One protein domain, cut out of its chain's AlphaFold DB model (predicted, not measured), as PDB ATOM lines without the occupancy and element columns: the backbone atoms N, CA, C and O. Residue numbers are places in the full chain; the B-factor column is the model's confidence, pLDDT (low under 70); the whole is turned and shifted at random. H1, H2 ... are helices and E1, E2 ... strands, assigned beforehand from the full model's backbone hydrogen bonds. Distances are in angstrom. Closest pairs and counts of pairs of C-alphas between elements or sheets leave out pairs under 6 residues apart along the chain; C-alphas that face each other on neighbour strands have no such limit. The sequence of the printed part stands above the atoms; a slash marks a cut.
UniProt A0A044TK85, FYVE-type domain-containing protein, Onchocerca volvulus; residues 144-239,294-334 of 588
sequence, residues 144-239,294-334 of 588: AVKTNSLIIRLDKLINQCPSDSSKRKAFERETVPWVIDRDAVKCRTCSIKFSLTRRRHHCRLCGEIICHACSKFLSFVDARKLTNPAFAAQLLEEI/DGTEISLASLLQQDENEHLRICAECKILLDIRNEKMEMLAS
ATOM      1  N   ALA A 144     219.701 233.887 373.682       84.18
ATOM      2  CA  ALA A 144     219.762 232.544 373.115       84.18
ATOM      3  C   ALA A 144     218.382 232.064 372.642       84.18
ATOM      4  O   ALA A 144     218.253 231.600 371.512       84.18
ATOM      5  N   VAL A 145     217.338 232.245 373.454       86.75
ATOM      6  CA  VAL A 145     215.950 231.886 373.127       86.75
ATOM      7  C   VAL A 145     215.458 232.673 371.915       86.75
ATOM      8  O   VAL A 145     214.915 232.079 370.978       86.75
ATOM      9  N   LYS A 146     215.695 233.990 371.878       89.14
ATOM     10  CA  LYS A 146     215.364 234.833 370.719       89.14
ATOM     11  C   LYS A 146     216.096 234.364 369.468       89.14
ATOM     12  O   LYS A 146     215.459 234.158 368.439       89.14
ATOM     13  N   THR A 147     217.405 234.136 369.560       89.62
ATOM     14  CA  THR A 147     218.221 233.671 368.427       89.62
ATOM     15  C   THR A 147     217.739 232.313 367.919       89.62
ATOM     16  O   THR A 147     217.481 232.167 366.729       89.62
ATOM     17  N   ASN A 148     217.530 231.339 368.804       88.71
ATOM     18  CA  ASN A 148     217.052 230.004 368.436       88.71
ATOM     19  C   ASN A 148     215.665 230.061 367.788       88.71
ATOM     20  O   ASN A 148     215.432 229.411 366.772       88.71
ATOM     21  N   SER A 149     214.770 230.905 368.306       89.82
ATOM     22  CA  SER A 149     213.453 231.132 367.702       89.82
ATOM     23  C   SER A 149     213.561 231.692 366.282       89.82
ATOM     24  O   SER A 149     212.814 231.270 365.397       89.82
ATOM     25  N   LEU A 150     214.500 232.615 366.037       92.09
ATOM     26  CA  LEU A 150     214.767 233.134 364.695       92.09
ATOM     27  C   LEU A 150     215.311 232.048 363.769       92.09
ATOM     28  O   LEU A 150     214.861 231.978 362.633       92.09
ATOM     29  N   ILE A 151     216.214 231.188 364.243       90.36
ATOM     30  CA  ILE A 151     216.794 230.101 363.441       90.36
ATOM     31  C   ILE A 151     215.751 229.057 363.059       90.36
ATOM     32  O   ILE A 151     215.693 228.672 361.898       90.36
ATOM     33  N   ILE A 152     214.874 228.660 363.984       86.81
ATOM     34  CA  ILE A 152     213.775 227.728 363.685       86.81
ATOM     35  C   ILE A 152     212.846 228.315 362.619       86.81
ATOM     36  O   ILE A 152     212.451 227.629 361.679       86.81
ATOM     37  N   ARG A 153     212.484 229.596 362.753       90.77
ATOM     38  CA  ARG A 153     211.642 230.275 361.757       90.77
ATOM     39  C   ARG A 153     212.360 230.399 360.418       90.77
ATOM     40  O   ARG A 153     211.739 230.169 359.389       90.77
ATOM     41  N   LEU A 154     213.648 230.730 360.432       90.92
ATOM     42  CA  LEU A 154     214.475 230.845 359.236       90.92
ATOM     43  C   LEU A 154     214.576 229.503 358.494       90.92
ATOM     44  O   LEU A 154     214.384 229.473 357.284       90.92
ATOM     45  N   ASP A 155     214.783 228.402 359.223       87.65
ATOM     46  CA  ASP A 155     214.811 227.044 358.672       87.65
ATOM     47  C   ASP A 155     213.488 226.687 357.989       87.65
ATOM     48  O   ASP A 155     213.477 226.305 356.820       87.65
ATOM     49  N   LYS A 156     212.357 226.916 358.668       86.76
ATOM     50  CA  LYS A 156     211.023 226.692 358.088       86.76
ATOM     51  C   LYS A 156     210.813 227.516 356.817       86.76
ATOM     52  O   LYS A 156     210.394 226.974 355.798       86.76
ATOM     53  N   LEU A 157     211.147 228.805 356.851       86.31
ATOM     54  CA  LEU A 157     210.943 229.724 355.727       86.31
ATOM     55  C   LEU A 157     211.781 229.387 354.486       86.31
ATOM     56  O   LEU A 157     211.388 229.772 353.389       86.31
ATOM     57  N   ILE A 158     212.906 228.687 354.640       83.18
ATOM     58  CA  ILE A 158     213.839 228.414 353.534       83.18
ATOM     59  C   ILE A 158     213.762 226.967 353.066       83.18
ATOM     60  O   ILE A 158     213.808 226.699 351.866       83.18
ATOM     61  N   ASN A 159     213.637 226.027 354.000       77.56
ATOM     62  CA  ASN A 159     213.705 224.602 353.699       77.56
ATOM     63  C   ASN A 159     212.323 223.959 353.526       77.56
ATOM     64  O   ASN A 159     212.237 222.920 352.883       77.56
ATOM     65  N   GLN A 160     211.252 224.567 354.050       77.55
ATOM     66  CA  GLN A 160     209.882 224.025 353.993       77.55
ATOM     67  C   GLN A 160     208.934 224.891 353.144       77.55
ATOM     68  O   GLN A 160     207.717 224.716 353.180       77.55
ATOM     69  N   CYS A 161     209.474 225.847 352.382       70.85
ATOM     70  CA  CYS A 161     208.680 226.792 351.602       70.85
ATOM     71  C   CYS A 161     207.979 226.096 350.415       70.85
ATOM     72  O   CYS A 161     208.662 225.528 349.557       70.85
ATOM     73  N   PRO A 162     206.637 226.170 350.302       72.80
ATOM     74  CA  PRO A 162     205.913 225.601 349.168       72.80
ATOM     75  C   PRO A 162     206.360 226.203 347.824       72.80
ATOM     76  O   PRO A 162     206.621 227.401 347.717       72.80
ATOM     77  N   SER A 163     206.388 225.406 346.754       68.70
ATOM     78  CA  SER A 163     206.748 225.893 345.408       68.70
ATOM     79  C   SER A 163     205.740 226.904 344.836       68.70
ATOM     80  O   SER A 163     206.105 227.764 344.040       68.70
ATOM     81  N   ASP A 164     204.471 226.827 345.249       76.01
ATOM     82  CA  ASP A 164     203.392 227.696 344.769       76.01
ATOM     83  C   ASP A 164     203.418 229.075 345.455       76.01
ATOM     84  O   ASP A 164     203.249 229.185 346.671       76.01
ATOM     85  N   SER A 165     203.570 230.140 344.660       74.04
ATOM     86  CA  SER A 165     203.668 231.539 345.110       74.04
ATOM     87  C   SER A 165     202.530 232.000 346.033       74.04
ATOM     88  O   SER A 165     202.764 232.790 346.954       74.04
ATOM     89  N   SER A 166     201.306 231.500 345.827       73.04
ATOM     90  CA  SER A 166     200.152 231.859 346.663       73.04
ATOM     91  C   SER A 166     200.243 231.196 348.035       73.04
ATOM     92  O   SER A 166     199.979 231.832 349.058       73.04
ATOM     93  N   LYS A 167     200.699 229.936 348.066       78.95
ATOM     94  CA  LYS A 167     200.922 229.174 349.300       78.95
ATOM     95  C   LYS A 167     202.131 229.688 350.074       78.95
ATOM     96  O   LYS A 167     202.072 229.690 351.296       78.95
ATOM     97  N   ARG A 168     203.164 230.212 349.397       77.47
ATOM     98  CA  ARG A 168     204.330 230.845 350.047       77.47
ATOM     99  C   ARG A 168     203.915 231.947 351.019       77.47
ATOM    100  O   ARG A 168     204.277 231.900 352.186       77.47
ATOM    101  N   LYS A 169     203.085 232.900 350.579       76.36
ATOM    102  CA  LYS A 169     202.634 234.011 351.443       76.36
ATOM    103  C   LYS A 169     201.773 233.547 352.618       76.36
ATOM    104  O   LYS A 169     201.833 234.156 353.684       76.36
ATOM    105  N   ALA A 170     200.947 232.521 352.417       81.09
ATOM    106  CA  ALA A 170     200.150 231.937 353.493       81.09
ATOM    107  C   ALA A 170     201.052 231.231 354.516       81.09
ATOM    108  O   ALA A 170     200.963 231.519 355.705       81.09
ATOM    109  N   PHE A 171     201.994 230.416 354.035       83.11
ATOM    110  CA  PHE A 171     202.975 229.701 354.845       83.11
ATOM    111  C   PHE A 171     203.896 230.647 355.632       83.11
ATOM    112  O   PHE A 171     204.157 230.422 356.811       83.11
ATOM    113  N   GLU A 172     204.340 231.749 355.021       82.77
ATOM    114  CA  GLU A 172     205.122 232.791 355.700       82.77
ATOM    115  C   GLU A 172     204.367 233.389 356.898       82.77
ATOM    116  O   GLU A 172     204.954 233.589 357.962       82.77
ATOM    117  N   ARG A 173     203.065 233.658 356.735       81.37
ATOM    118  CA  ARG A 173     202.206 234.230 357.786       81.37
ATOM    119  C   ARG A 173     201.819 233.217 358.859       81.37
ATOM    120  O   ARG A 173     201.633 233.603 360.007       81.37
ATOM    121  N   GLU A 174     201.685 231.948 358.490       85.28
ATOM    122  CA  GLU A 174     201.442 230.853 359.432       85.28
ATOM    123  C   GLU A 174     202.690 230.568 360.279       85.28
ATOM    124  O   GLU A 174     202.606 230.410 361.495       85.28
ATOM    125  N   THR A 175     203.868 230.588 359.652       85.40
ATOM    126  CA  THR A 175     205.152 230.368 360.331       85.40
ATOM    127  C   THR A 175     205.501 231.520 361.270       85.40
ATOM    128  O   THR A 175     206.047 231.301 362.357       85.40
ATOM    129  N   VAL A 176     205.210 232.756 360.856       87.18
ATOM    130  CA  VAL A 176     205.494 233.968 361.625       87.18
ATOM    131  C   VAL A 176     204.238 234.837 361.673       87.18
ATOM    132  O   VAL A 176     203.908 235.460 360.665       87.18
ATOM    133  N   PRO A 177     203.567 234.956 362.833       86.58
ATOM    134  CA  PRO A 177     202.427 235.854 362.986       86.58
ATOM    135  C   PRO A 177     202.851 237.307 362.738       86.58
ATOM    136  O   PRO A 177     203.671 237.865 363.468       86.58
ATOM    137  N   TRP A 178     202.332 237.921 361.676       88.42
ATOM    138  CA  TRP A 178     202.643 239.311 361.337       88.42
ATOM    139  C   TRP A 178     201.737 240.269 362.102       88.42
ATOM    140  O   TRP A 178     200.520 240.095 362.130       88.42
ATOM    141  N   VAL A 179     202.332 241.321 362.663       89.50
ATOM    142  CA  VAL A 179     201.583 242.413 363.292       89.50
ATOM    143  C   VAL A 179     200.725 243.109 362.231       89.50
ATOM    144  O   VAL A 179     201.166 243.324 361.097       89.50
ATOM    145  N   ILE A 180     199.490 243.465 362.582       89.67
ATOM    146  CA  ILE A 180     198.563 244.134 361.665       89.67
ATOM    147  C   ILE A 180     199.036 245.576 361.437       89.67
ATOM    148  O   ILE A 180     199.392 246.289 362.373       89.67
ATOM    149  N   ASP A 181     198.996 246.046 360.186       88.45
ATOM    150  CA  ASP A 181     199.484 247.383 359.803       88.45
ATOM    151  C   ASP A 181     198.874 248.538 360.607       88.45
ATOM    152  O   ASP A 181     199.524 249.566 360.813       88.45
ATOM    153  N   ARG A 182     197.626 248.374 361.055       86.85
ATOM    154  CA  ARG A 182     196.893 249.368 361.845       86.85
ATOM    155  C   ARG A 182     197.449 249.519 363.262       86.85
ATOM    156  O   ARG A 182     197.421 250.627 363.790       86.85
ATOM    157  N   ASP A 183     198.015 248.455 363.820       89.40
ATOM    158  CA  ASP A 183     198.487 248.423 365.207       89.40
ATOM    159  C   ASP A 183     199.879 249.064 365.333       89.40
ATOM    160  O   ASP A 183     200.254 249.605 366.374       89.40
ATOM    161  N   ALA A 184     200.650 249.096 364.239       89.53
ATOM    162  CA  ALA A 184     201.951 249.751 364.203       89.53
ATOM    163  C   ALA A 184     201.847 251.228 363.787       89.53
ATOM    164  O   ALA A 184     201.874 251.592 362.603       89.53
ATOM    165  N   VAL A 185     201.805 252.114 364.784       92.37
ATOM    166  CA  VAL A 185     201.859 253.579 364.591       92.37
ATOM    167  C   VAL A 185     203.289 254.070 364.316       92.37
ATOM    168  O   VAL A 185     203.500 255.031 363.571       92.37
ATOM    169  N   LYS A 186     204.290 253.398 364.891       94.45
ATOM    170  CA  LYS A 186     205.716 253.748 364.805       94.45
ATOM    171  C   LYS A 186     206.567 252.537 364.436       94.45
ATOM    172  O   LYS A 186     206.195 251.404 364.725       94.45
ATOM    173  N   CYS A 187     207.720 252.777 363.815       95.33
ATOM    174  CA  CYS A 187     208.679 251.721 363.506       95.33
ATOM    175  C   CYS A 187     209.183 251.056 364.791       95.33
ATOM    176  O   CYS A 187     209.647 251.753 365.690       95.33
ATOM    177  N   ARG A 188     209.165 249.718 364.853       93.70
ATOM    178  CA  ARG A 188     209.613 248.976 366.042       93.70
ATOM    179  C   ARG A 188     211.083 249.219 366.410       93.70
ATOM    180  O   ARG A 188     211.419 249.182 367.584       93.70
ATOM    181  N   THR A 189     211.941 249.487 365.426       92.39
ATOM    182  CA  THR A 189     213.385 249.692 365.636       92.39
ATOM    183  C   THR A 189     213.725 251.140 365.992       92.39
ATOM    184  O   THR A 189     214.300 251.387 367.041       92.39
ATOM    185  N   CYS A 190     213.366 252.119 365.150       94.62
ATOM    186  CA  CYS A 190     213.743 253.524 365.381       94.62
ATOM    187  C   CYS A 190     212.686 254.355 366.122       94.62
ATOM    188  O   CYS A 190     212.914 255.530 366.384       94.62
ATOM    189  N   SER A 191     211.511 253.794 366.423       93.69
ATOM    190  CA  SER A 191     210.385 254.484 367.076       93.69
ATOM    191  C   SER A 191     209.834 255.726 366.350       93.69
ATOM    192  O   SER A 191     208.986 256.429 366.899       93.69
ATOM    193  N   ILE A 192     210.229 255.974 365.096       94.04
ATOM    194  CA  ILE A 192     209.699 257.074 364.272       94.04
ATOM    195  C   ILE A 192     208.305 256.707 363.738       94.04
ATOM    196  O   ILE A 192     208.099 255.589 363.253       94.04
ATOM    197  N   LYS A 193     207.357 257.653 363.795       94.99
ATOM    198  CA  LYS A 193     205.986 257.488 363.276       94.99
ATOM    199  C   LYS A 193     205.982 257.205 361.772       94.99
ATOM    200  O   LYS A 193     206.747 257.807 361.014       94.99
ATOM    201  N   PHE A 194     205.111 256.299 361.341       94.11
ATOM    202  CA  PHE A 194     204.886 256.056 359.917       94.11
ATOM    203  C   PHE A 194     204.134 257.231 359.274       94.11
ATOM    204  O   PHE A 194     203.320 257.891 359.918       94.11
ATOM    205  N   SER A 195     204.417 257.495 358.000       91.49
ATOM    206  CA  SER A 195     203.828 258.581 357.207       91.49
ATOM    207  C   SER A 195     203.615 258.111 355.763       91.49
ATOM    208  O   SER A 195     204.030 257.011 355.401       91.49
ATOM    209  N   LEU A 196     203.007 258.936 354.904       89.34
ATOM    210  CA  LEU A 196     202.848 258.605 353.477       89.34
ATOM    211  C   LEU A 196     204.195 258.329 352.776       89.34
ATOM    212  O   LEU A 196     204.266 257.498 351.869       89.34
ATOM    213  N   THR A 197     205.269 258.981 353.231       91.81
ATOM    214  CA  THR A 197     206.638 258.772 352.735       91.81
ATOM    215  C   THR A 197     207.361 257.638 353.468       91.81
ATOM    216  O   THR A 197     208.101 256.878 352.847       91.81
ATOM    217  N   ARG A 198     207.123 257.457 354.776       92.64
ATOM    218  CA  ARG A 198     207.676 256.348 355.570       92.64
ATOM    219  C   ARG A 198     206.686 255.188 355.623       92.64
ATOM    220  O   ARG A 198     205.893 255.083 356.555       92.64
ATOM    221  N   ARG A 199     206.774 254.303 354.630       91.79
ATOM    222  CA  ARG A 199     205.919 253.113 354.509       91.79
ATOM    223  C   ARG A 199     206.273 252.021 355.529       91.79
ATOM    224  O   ARG A 199     207.392 251.963 356.047       91.79
ATOM    225  N   ARG A 200     205.282 251.173 355.811       93.02
ATOM    226  CA  ARG A 200     205.364 250.012 356.707       93.02
ATOM    227  C   ARG A 200     205.917 248.796 355.964       93.02
ATOM    228  O   ARG A 200     205.555 248.556 354.813       93.02
ATOM    229  N   HIS A 201     206.778 248.026 356.622       93.63
ATOM    230  CA  HIS A 201     207.305 246.762 356.115       93.63
ATOM    231  C   HIS A 201     207.393 245.737 357.245       93.63
ATOM    232  O   HIS A 201     207.955 246.044 358.288       93.63
ATOM    233  N   HIS A 202     206.922 244.511 357.037       93.31
ATOM    234  CA  HIS A 202     207.091 243.438 358.024       93.31
ATOM    235  C   HIS A 202     208.513 242.869 358.032       93.31
ATOM    236  O   HIS A 202     209.131 242.683 356.983       93.31
ATOM    237  N   CYS A 203     209.041 242.532 359.198       94.51
ATOM    238  CA  CYS A 203     210.143 241.590 359.304       94.51
ATOM    239  C   CYS A 203     209.585 240.185 359.068       94.51
ATOM    240  O   CYS A 203     208.700 239.752 359.798       94.51
ATOM    241  N   ARG A 204     210.100 239.455 358.078       91.85
ATOM    242  CA  ARG A 204     209.592 238.109 357.773       91.85
ATOM    243  C   ARG A 204     209.981 237.075 358.841       91.85
ATOM    244  O   ARG A 204     209.350 236.034 358.899       91.85
ATOM    245  N   LEU A 205     210.959 237.372 359.708       92.26
ATOM    246  CA  LEU A 205     211.389 236.483 360.802       92.26
ATOM    247  C   LEU A 205     210.665 236.702 362.135       92.26
ATOM    248  O   LEU A 205     210.412 235.747 362.868       92.26
ATOM    249  N   CYS A 206     210.353 237.951 362.491       92.89
ATOM    250  CA  CYS A 206     209.687 238.254 363.761       92.89
ATOM    251  C   CYS A 206     208.272 238.818 363.623       92.89
ATOM    252  O   CYS A 206     207.596 238.934 364.635       92.89
ATOM    253  N   GLY A 207     207.820 239.164 362.415       92.35
ATOM    254  CA  GLY A 207     206.476 239.691 362.159       92.35
ATOM    255  C   GLY A 207     206.287 241.176 362.487       92.35
ATOM    256  O   GLY A 207     205.266 241.756 362.125       92.35
ATOM    257  N   GLU A 208     207.272 241.813 363.125       93.87
ATOM    258  CA  GLU A 208     207.235 243.225 363.527       93.87
ATOM    259  C   GLU A 208     207.272 244.190 362.337       93.87
ATOM    260  O   GLU A 208     207.884 243.908 361.305       93.87
ATOM    261  N   ILE A 209     206.692 245.381 362.507       95.14
ATOM    262  CA  ILE A 209     206.635 246.401 361.455       95.14
ATOM    263  C   ILE A 209     207.768 247.426 361.609       95.14
ATOM    264  O   ILE A 209     207.939 248.103 362.628       95.14
ATOM    265  N   ILE A 210     208.532 247.583 360.533       95.99
ATOM    266  CA  ILE A 210     209.704 248.448 360.424       95.99
ATOM    267  C   ILE A 210     209.607 249.385 359.217       95.99
ATOM    268  O   ILE A 210     208.843 249.158 358.281       95.99
ATOM    269  N   CYS A 211     210.386 250.466 359.235       95.73
ATOM    270  CA  CYS A 211     210.547 251.343 358.078       95.73
ATOM    271  C   CYS A 211     211.681 250.859 357.161       95.73
ATOM    272  O   CYS A 211     212.498 250.034 357.568       95.73
ATOM    273  N   HIS A 212     211.760 251.408 355.946       93.83
ATOM    274  CA  HIS A 212     212.776 251.034 354.958       93.83
ATOM    275  C   HIS A 212     214.210 251.119 355.511       93.83
ATOM    276  O   HIS A 212     214.965 250.159 355.390       93.83
ATOM    277  N   ALA A 213     214.545 252.208 356.215       93.91
ATOM    278  CA  ALA A 213     215.871 252.420 356.806       93.91
ATOM    279  C   ALA A 213     216.246 251.389 357.891       93.91
ATOM    280  O   ALA A 213     217.422 251.101 358.096       93.91
ATOM    281  N   CYS A 214     215.253 250.815 358.578       94.67
ATOM    282  CA  CYS A 214     215.457 249.768 359.584       94.67
ATOM    283  C   CYS A 214     215.325 248.354 359.003       94.67
ATOM    284  O   CYS A 214     215.516 247.378 359.732       94.67
ATOM    285  N   SER A 215     214.972 248.241 357.719       94.66
ATOM    286  CA  SER A 215     214.882 246.968 357.020       94.66
ATOM    287  C   SER A 215     216.232 246.580 356.433       94.66
ATOM    288  O   SER A 215     216.949 247.411 355.881       94.66
ATOM    289  N   LYS A 216     216.573 245.307 356.583       94.50
ATOM    290  CA  LYS A 216     217.767 244.663 356.043       94.50
ATOM    291  C   LYS A 216     217.328 243.455 355.221       94.50
ATOM    292  O   LYS A 216     216.193 242.996 355.357       94.50
ATOM    293  N   PHE A 217     218.210 242.966 354.365       93.07
ATOM    294  CA  PHE A 217     217.969 241.782 353.551       93.07
ATOM    295  C   PHE A 217     218.982 240.707 353.930       93.07
ATOM    296  O   PHE A 217     220.158 241.016 354.104       93.07
ATOM    297  N   LEU A 218     218.498 239.485 354.111       91.75
ATOM    298  CA  LEU A 218     219.298 238.292 354.363       91.75
ATOM    299  C   LEU A 218     219.205 237.406 353.123       91.75
ATOM    300  O   LEU A 218     218.089 237.060 352.729       91.75
ATOM    301  N   SER A 219     220.335 237.086 352.497       89.03
ATOM    302  CA  SER A 219     220.358 236.180 351.344       89.03
ATOM    303  C   SER A 219     219.962 234.765 351.776       89.03
ATOM    304  O   SER A 219     220.181 234.375 352.928       89.03
ATOM    305  N   PHE A 220     219.372 233.983 350.872       85.81
ATOM    306  CA  PHE A 220     219.047 232.587 351.175       85.81
ATOM    307  C   PHE A 220     220.312 231.750 351.417       85.81
ATOM    308  O   PHE A 220     220.312 230.899 352.306       85.81
ATOM    309  N   VAL A 221     221.422 232.088 350.751       81.43
ATOM    310  CA  VAL A 221     222.744 231.485 350.984       81.43
ATOM    311  C   VAL A 221     223.206 231.681 352.432       81.43
ATOM    312  O   VAL A 221     223.534 230.707 353.113       81.43
ATOM    313  N   ASP A 222     223.200 232.917 352.942       84.81
ATOM    314  CA  ASP A 222     223.622 233.203 354.323       84.81
ATOM    315  C   ASP A 222     222.691 232.548 355.337       84.81
ATOM    316  O   ASP A 222     223.108 232.037 356.377       84.81
ATOM    317  N   ALA A 223     221.407 232.517 355.016       87.40
ATOM    318  CA  ALA A 223     220.436 231.896 355.875       87.40
ATOM    319  C   ALA A 223     220.570 230.365 355.943       87.40
ATOM    320  O   ALA A 223     220.399 229.805 357.026       87.40
ATOM    321  N   ARG A 224     220.945 229.691 354.847       82.82
ATOM    322  CA  ARG A 224     221.272 228.254 354.862       82.82
ATOM    323  C   ARG A 224     222.527 227.943 355.669       82.82
ATOM    324  O   ARG A 224     222.533 226.956 356.402       82.82
ATOM    325  N   LYS A 225     223.552 228.801 355.609       81.68
ATOM    326  CA  LYS A 225     224.740 228.683 356.479       81.68
ATOM    327  C   LYS A 225     224.362 228.743 357.962       81.68
ATOM    328  O   LYS A 225     224.882 227.975 358.762       81.68
ATOM    329  N   LEU A 226     223.428 229.626 358.320       83.93
ATOM    330  CA  LEU A 226     222.971 229.819 359.702       83.93
ATOM    331  C   LEU A 226     222.107 228.668 360.241       83.93
ATOM    332  O   LEU A 226     222.125 228.410 361.454       83.93
ATOM    333  N   THR A 227     221.330 228.009 359.375       83.05
ATOM    334  CA  THR A 227     220.420 226.914 359.753       83.05
ATOM    335  C   THR A 227     221.096 225.548 359.729       83.05
ATOM    336  O   THR A 227     220.752 224.704 360.556       83.05
ATOM    337  N   ASN A 228     222.081 225.331 358.851       74.01
ATOM    338  CA  ASN A 228     222.796 224.063 358.740       74.01
ATOM    339  C   ASN A 228     224.329 224.253 358.769       74.01
ATOM    340  O   ASN A 228     224.919 224.630 357.753       74.01
ATOM    341  N   PRO A 229     225.017 223.925 359.882       67.49
ATOM    342  CA  PRO A 229     226.476 224.028 359.955       67.49
ATOM    343  C   PRO A 229     227.201 223.089 358.975       67.49
ATOM    344  O   PRO A 229     228.297 223.416 358.526       67.49
ATOM    345  N   ALA A 230     226.598 221.958 358.582       62.52
ATOM    346  CA  ALA A 230     227.196 221.060 357.591       62.52
ATOM    347  C   ALA A 230     227.234 221.695 356.191       62.52
ATOM    348  O   ALA A 230     228.196 221.492 355.453       62.52
ATOM    349  N   PHE A 231     226.236 222.518 355.847       64.38
ATOM    350  CA  PHE A 231     226.231 223.289 354.600       64.38
ATOM    351  C   PHE A 231     227.372 224.313 354.571       64.38
ATOM    352  O   PHE A 231     228.029 224.480 353.547       64.38
ATOM    353  N   ALA A 232     227.655 224.966 355.704       59.77
ATOM    354  CA  ALA A 232     228.773 225.900 355.811       59.77
ATOM    355  C   ALA A 232     230.132 225.205 355.600       59.77
ATOM    356  O   ALA A 232     230.978 225.736 354.883       59.77
ATOM    357  N   ALA A 233     230.322 224.008 356.168       60.32
ATOM    358  CA  ALA A 233     231.530 223.207 355.956       60.32
ATOM    359  C   ALA A 233     231.698 222.780 354.487       60.32
ATOM    360  O   ALA A 233     232.791 222.900 353.942       60.32
ATOM    361  N   GLN A 234     230.616 222.357 353.826       60.28
ATOM    362  CA  GLN A 234     230.639 221.986 352.405       60.28
ATOM    363  C   GLN A 234     231.013 223.171 351.509       60.28
ATOM    364  O   GLN A 234     231.893 223.049 350.664       60.28
ATOM    365  N   LEU A 235     230.413 224.343 351.739       60.30
ATOM    366  CA  LEU A 235     230.716 225.541 350.953       60.30
ATOM    367  C   LEU A 235     232.191 225.968 351.090       60.30
ATOM    368  O   LEU A 235     232.795 226.446 350.134       60.30
ATOM    369  N   LEU A 236     232.786 225.775 352.273       59.93
ATOM    370  CA  LEU A 236     234.210 226.029 352.519       59.93
ATOM    371  C   LEU A 236     235.126 225.060 351.759       59.93
ATOM    372  O   LEU A 236     236.200 225.461 351.311       59.93
ATOM    373  N   GLU A 237     234.735 223.793 351.622       60.18
ATOM    374  CA  GLU A 237     235.506 222.807 350.856       60.18
ATOM    375  C   GLU A 237     235.520 223.136 349.358       60.18
ATOM    376  O   GLU A 237     236.565 223.006 348.725       60.18
ATOM    377  N   GLU A 238     234.418 223.636 348.795       54.92
ATOM    378  CA  GLU A 238     234.341 223.995 347.369       54.92
ATOM    379  C   GLU A 238     235.202 225.207 346.994       54.92
ATOM    380  O   GLU A 238     235.837 225.223 345.933       54.92
ATOM    381  N   ILE A 239     235.277 226.202 347.883       56.33
ATOM    382  CA  ILE A 239     236.141 227.377 347.696       56.33
ATOM    383  C   ILE A 239     237.614 226.952 347.749       56.33
ATOM    384  O   ILE A 239     238.397 227.311 346.879       56.33
ATOM    385  N   ASP A 294     212.099 216.378 351.110       49.37
ATOM    386  CA  ASP A 294     211.130 215.853 350.148       49.37
ATOM    387  C   ASP A 294     211.723 214.789 349.192       49.37
ATOM    388  O   ASP A 294     211.100 214.435 348.193       49.37
ATOM    389  N   GLY A 295     212.945 214.306 349.443       45.57
ATOM    390  CA  GLY A 295     213.637 213.295 348.630       45.57
ATOM    391  C   GLY A 295     214.191 213.815 347.300       45.57
ATOM    392  O   GLY A 295     214.764 213.052 346.531       45.57
ATOM    393  N   THR A 296     214.025 215.105 347.004       57.73
ATOM    394  CA  THR A 296     214.490 215.704 345.749       57.73
ATOM    395  C   THR A 296     215.979 216.014 345.835       57.73
ATOM    396  O   THR A 296     216.399 216.825 346.661       57.73
ATOM    397  N   GLU A 297     216.767 215.381 344.972       53.77
ATOM    398  CA  GLU A 297     218.188 215.670 344.795       53.77
ATOM    399  C   GLU A 297     218.360 216.962 343.991       53.77
ATOM    400  O   GLU A 297     217.958 217.046 342.831       53.77
ATOM    401  N   ILE A 298     218.941 217.990 344.607       57.44
ATOM    402  CA  ILE A 298     219.298 219.240 343.930       57.44
ATOM    403  C   ILE A 298     220.818 219.371 343.975       57.44
ATOM    404  O   ILE A 298     221.424 219.277 345.042       57.44
ATOM    405  N   SER A 299     221.438 219.580 342.812       60.63
ATOM    406  CA  SER A 299     222.862 219.919 342.732       60.63
ATOM    407  C   SER A 299     223.109 221.242 343.454       60.63
ATOM    408  O   SER A 299     222.376 222.210 343.232       60.63
ATOM    409  N   LEU A 300     224.149 221.304 344.287       61.62
ATOM    410  CA  LEU A 300     224.498 222.514 345.031       61.62
ATOM    411  C   LEU A 300     224.653 223.743 344.120       61.62
ATOM    412  O   LEU A 300     224.177 224.816 344.472       61.62
ATOM    413  N   ALA A 301     225.196 223.587 342.910       61.10
ATOM    414  CA  ALA A 301     225.300 224.681 341.943       61.10
ATOM    415  C   ALA A 301     223.923 225.235 341.527       61.10
ATOM    416  O   ALA A 301     223.712 226.448 341.512       61.10
ATOM    417  N   SER A 302     222.951 224.353 341.256       63.92
ATOM    418  CA  SER A 302     221.573 224.766 340.952       63.92
ATOM    419  C   SER A 302     220.892 225.408 342.159       63.92
ATOM    420  O   SER A 302     220.042 226.281 341.992       63.92
ATOM    421  N   LEU A 303     221.239 224.952 343.360       64.50
ATOM    422  CA  LEU A 303     220.706 225.458 344.611       64.50
ATOM    423  C   LEU A 303     221.210 226.889 344.888       64.50
ATOM    424  O   LEU A 303     220.412 227.777 345.178       64.50
ATOM    425  N   LEU A 304     222.517 227.117 344.738       64.89
ATOM    426  CA  LEU A 304     223.142 228.431 344.890       64.89
ATOM    427  C   LEU A 304     222.596 229.424 343.859       64.89
ATOM    428  O   LEU A 304     222.251 230.543 344.220       64.89
ATOM    429  N   GLN A 305     222.408 228.998 342.606       63.35
ATOM    430  CA  GLN A 305     221.873 229.863 341.552       63.35
ATOM    431  C   GLN A 305     220.414 230.292 341.795       63.35
ATOM    432  O   GLN A 305     220.029 231.405 341.436       63.35
ATOM    433  N   GLN A 306     219.588 229.431 342.405       63.09
ATOM    434  CA  GLN A 306     218.233 229.811 342.829       63.09
ATOM    435  C   GLN A 306     218.275 230.823 343.979       63.09
ATOM    436  O   GLN A 306     217.531 231.804 343.968       63.09
ATOM    437  N   ASP A 307     219.170 230.604 344.938       67.22
ATOM    438  CA  ASP A 307     219.278 231.405 346.154       67.22
ATOM    439  C   ASP A 307     219.937 232.777 345.945       67.22
ATOM    440  O   ASP A 307     219.685 233.685 346.736       67.22
ATOM    441  N   GLU A 308     220.767 232.956 344.909       61.60
ATOM    442  CA  GLU A 308     221.510 234.205 344.646       61.60
ATOM    443  C   GLU A 308     220.596 235.438 344.579       61.60
ATOM    444  O   GLU A 308     220.966 236.523 345.033       61.60
ATOM    445  N   ASN A 309     219.376 235.267 344.061       66.87
ATOM    446  CA  ASN A 309     218.405 236.351 343.912       66.87
ATOM    447  C   ASN A 309     217.314 236.346 344.994       66.87
ATOM    448  O   ASN A 309     216.537 237.301 345.088       66.87
ATOM    449  N   GLU A 310     217.225 235.292 345.811       81.05
ATOM    450  CA  GLU A 310     216.219 235.191 346.863       81.05
ATOM    451  C   GLU A 310     216.750 235.793 348.174       81.05
ATOM    452  O   GLU A 310     217.771 235.397 348.740       81.05
ATOM    453  N   HIS A 311     216.029 236.796 348.681       87.29
ATOM    454  CA  HIS A 311     216.379 237.477 349.921       87.29
ATOM    455  C   HIS A 311     215.170 237.647 350.845       87.29
ATOM    456  O   HIS A 311     214.059 238.004 350.434       87.29
ATOM    457  N   LEU A 312     215.398 237.485 352.143       89.81
ATOM    458  CA  LEU A 312     214.397 237.686 353.177       89.81
ATOM    459  C   LEU A 312     214.528 239.087 353.785       89.81
ATOM    460  O   LEU A 312     215.594 239.473 354.261       89.81
ATOM    461  N   ARG A 313     213.436 239.865 353.816       92.98
ATOM    462  CA  ARG A 313     213.435 241.165 354.513       92.98
ATOM    463  C   ARG A 313     213.335 240.956 356.024       92.98
ATOM    464  O   ARG A 313     212.327 240.455 356.521       92.98
ATOM    465  N   ILE A 314     214.326 241.434 356.761       95.26
ATOM    466  CA  ILE A 314     214.413 241.312 358.219       95.26
ATOM    467  C   ILE A 314     214.601 242.683 358.881       95.26
ATOM    468  O   ILE A 314     214.957 243.662 358.221       95.26
ATOM    469  N   CYS A 315     214.323 242.791 360.181       95.64
ATOM    470  CA  CYS A 315     214.649 243.994 360.947       95.64
ATOM    471  C   CYS A 315     216.120 243.999 361.371       95.64
ATOM    472  O   CYS A 315     216.759 242.948 361.439       95.64
ATOM    473  N   ALA A 316     216.646 245.186 361.681       93.92
ATOM    474  CA  ALA A 316     218.013 245.337 362.178       93.92
ATOM    475  C   ALA A 316     218.288 244.498 363.442       93.92
ATOM    476  O   ALA A 316     219.351 243.905 363.538       93.92
ATOM    477  N   GLU A 317     217.317 244.377 364.352       92.80
ATOM    478  CA  GLU A 317     217.455 243.577 365.580       92.80
ATOM    479  C   GLU A 317     217.643 242.081 365.281       92.80
ATOM    480  O   GLU A 317     218.580 241.454 365.766       92.80
ATOM    481  N   CYS A 318     216.796 241.506 364.416       94.72
ATOM    482  CA  CYS A 318     216.960 240.123 363.970       94.72
ATOM    483  C   CYS A 318     218.295 239.928 363.254       94.72
ATOM    484  O   CYS A 318     218.931 238.900 363.450       94.72
ATOM    485  N   LYS A 319     218.726 240.909 362.450       94.37
ATOM    486  CA  LYS A 319     220.029 240.848 361.788       94.37
ATOM    487  C   LYS A 319     221.169 240.789 362.807       94.37
ATOM    488  O   LYS A 319     222.008 239.916 362.673       94.37
ATOM    489  N   ILE A 320     221.161 241.634 363.839       93.67
ATOM    490  CA  ILE A 320     222.191 241.628 364.891       93.67
ATOM    491  C   ILE A 320     222.274 240.257 365.573       93.67
ATOM    492  O   ILE A 320     223.362 239.714 365.726       93.67
ATOM    493  N   LEU A 321     221.136 239.659 365.941       92.55
ATOM    494  CA  LEU A 321     221.120 238.332 366.572       92.55
ATOM    495  C   LEU A 321     221.659 237.228 365.647       92.55
ATOM    496  O   LEU A 321     222.385 236.343 366.106       92.55
ATOM    497  N   LEU A 322     221.320 237.276 364.355       93.12
ATOM    498  CA  LEU A 322     221.840 236.334 363.363       93.12
ATOM    499  C   LEU A 322     223.334 236.547 363.088       93.12
ATOM    500  O   LEU A 322     224.059 235.565 362.989       93.12
ATOM    501  N   ASP A 323     223.800 237.795 363.034       91.69
ATOM    502  CA  ASP A 323     225.213 238.133 362.842       91.69
ATOM    503  C   ASP A 323     226.053 237.645 364.035       91.69
ATOM    504  O   ASP A 323     227.059 236.973 363.834       91.69
ATOM    505  N   ILE A 324     225.588 237.858 365.277       88.32
ATOM    506  CA  ILE A 324     226.237 237.328 366.493       88.32
ATOM    507  C   ILE A 324     226.302 235.796 366.458       88.32
ATOM    508  O   ILE A 324     227.271 235.191 366.920       88.32
ATOM    509  N   ARG A 325     225.255 235.129 365.954       87.40
ATOM    510  CA  ARG A 325     225.285 233.674 365.781       87.40
ATOM    511  C   ARG A 325     226.298 233.267 364.714       87.40
ATOM    512  O   ARG A 325     227.031 232.316 364.959       87.40
ATOM    513  N   ASN A 326     226.325 233.954 363.573       86.99
ATOM    514  CA  ASN A 326     227.271 233.678 362.498       86.99
ATOM    515  C   ASN A 326     228.711 233.796 363.002       86.99
ATOM    516  O   ASN A 326     229.479 232.856 362.861       86.99
ATOM    517  N   GLU A 327     229.032 234.889 363.695       84.66
ATOM    518  CA  GLU A 327     230.342 235.121 364.307       84.66
ATOM    519  C   GLU A 327     230.713 233.996 365.286       84.66
ATOM    520  O   GLU A 327     231.822 233.474 365.254       84.66
ATOM    521  N   LYS A 328     229.768 233.537 366.116       79.69
ATOM    522  CA  LYS A 328     229.993 232.374 366.992       79.69
ATOM    523  C   LYS A 328     230.253 231.086 366.211       79.69
ATOM    524  O   LYS A 328     231.101 230.306 366.627       79.69
ATOM    525  N   MET A 329     229.529 230.841 365.118       78.07
ATOM    526  CA  MET A 329     229.753 229.672 364.259       78.07
ATOM    527  C   MET A 329     231.124 229.741 363.574       78.07
ATOM    528  O   MET A 329     231.834 228.739 363.541       78.07
ATOM    529  N   GLU A 330     231.527 230.919 363.103       73.69
ATOM    530  CA  GLU A 330     232.846 231.171 362.516       73.69
ATOM    531  C   GLU A 330     233.968 230.996 363.547       73.69
ATOM    532  O   GLU A 330     234.950 230.320 363.259       73.69
ATOM    533  N   MET A 331     233.807 231.494 364.779       68.82
ATOM    534  CA  MET A 331     234.781 231.272 365.859       68.82
ATOM    535  C   MET A 331     234.950 229.792 366.222       68.82
ATOM    536  O   MET A 331     236.034 229.390 366.638       68.82
ATOM    537  N   LEU A 332     233.899 228.978 366.086       68.46
ATOM    538  CA  LEU A 332     233.979 227.530 366.303       68.46
ATOM    539  C   LEU A 332     234.639 226.811 365.118       68.46
ATOM    540  O   LEU A 332     235.387 225.859 365.327       68.46
ATOM    541  N   ALA A 333     234.382 227.257 363.886       69.26
ATOM    542  CA  ALA A 333     234.969 226.672 362.679       69.26
ATOM    543  C   ALA A 333     236.453 227.045 362.498       69.26
ATOM    544  O   ALA A 333     237.256 226.225 362.052       69.26
ATOM    545  N   SER A 334     236.823 228.271 362.862       71.42
ATOM    546  CA  SER A 334     238.179 228.810 362.792       71.42
ATOM    547  C   SER A 334     238.494 229.592 364.074       71.42
ATOM    548  O   SER A 334     238.342 230.819 364.101       71.42
TER     549      SER A 334
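Overview. This is residues 144 to 239 and 294 to 334 of the 588 residues of the protein "FYVE-type domain-containing protein" of Onchocerca volvulus (UniProt A0A044TK85). A short two-stranded ribbon, E1 beside E3, sits near the middle; H3 runs on from E1, H6 runs on from E3, and H1 crosses both helices. H2 folds back toward H1, a long loop region with no named element, residues 176 to 214, makes one end, and H4 and the unit E2 H5 lie toward the other. The 137 printed residues hold six named helices and three named strands in the order H1 H2 E1 H3 H4 E2 H5 E3 H6, with one antiparallel sheet, E1 - E3. The class is mostly helix, and the whole is compact, with a radius of gyration of the C-alphas of 16.1 A and spans of 48 by 36 by 26 A.

Along the chain. H1, residues 144 to 159, begins at C-alpha 144 (219.762, 232.544, 373.115) and is 21.8 A long. H2 is residues 165 to 175, 15.3 A. E1 is residues 215 to 219, 13.4 A, beginning at C-alpha 215 (214.882, 246.968, 357.020). H3 is residues 220 to 227, and H4 is residues 229 to 239, 16.0 A. After the cut come E2, residues 297 to 299, H5, residues 300 to 307, and E3, residues 311 to 315, 12.9 A. H6, residues 316 to 333, is 25.2 A long and ends at C-alpha 333 (234.969, 226.672, 362.679).

Arrangement. H3 is the hub, touching four helices. H1 touches it with residues 151 to 158 alone, at a steep tilt of 48 degrees, opposite ways; the closest C-alphas, of Asp 155 and Thr 227, are 5.7 A apart. H6 only just touches H3, with 3 pairs of C-alphas within 8 A, the closest Leu 226 and Asn 326 at 6.4 A. H5 also only just touches H3, with 3 pairs, the closest Phe 220 and Asp 307 at 5.2 A. H4 and H3 touch only at the corner, Lys 225 and Ala 232 having the closest C-alphas, 4.9 A. H1 and H6 touch, about perpendicular at 89 degrees, closest at the C-alphas of Thr 147 and Leu 321, 5.8 A. H1 and H2 form a helical hairpin, at a shallow tilt of 19 degrees, closest at the C-alphas of Leu 157 and Glu 172, 6.6 A. E1 and E3 are antiparallel at 144 degrees, with N 216 and O 314 at 2.8 A and N 218 and O 312 at 2.9 A, within hydrogen-bond range. E2 pairs with no named strand and meets H5 only through their link. Every O i to N i+4 pair is within range in H1, H3, H4, H5 and H6, and 5 of 7 in H2.

Size, cuts and confidence. The C-alphas farthest apart, of Leu 196 and Glu 237, are 48.5 A apart. Residues 240 to 293 are not printed, and C-alphas 239 and 294 are 27.6 A apart across this cut. The link from H2 to E1, 39 residues, is long; in it residues 201 to 202 pair antiparallel with residues 209 to 210. The mean pLDDT of the printed part is 82.0, with residue 163 and residues 229 to 239, 294 to 309 and 331 to 333 under 70.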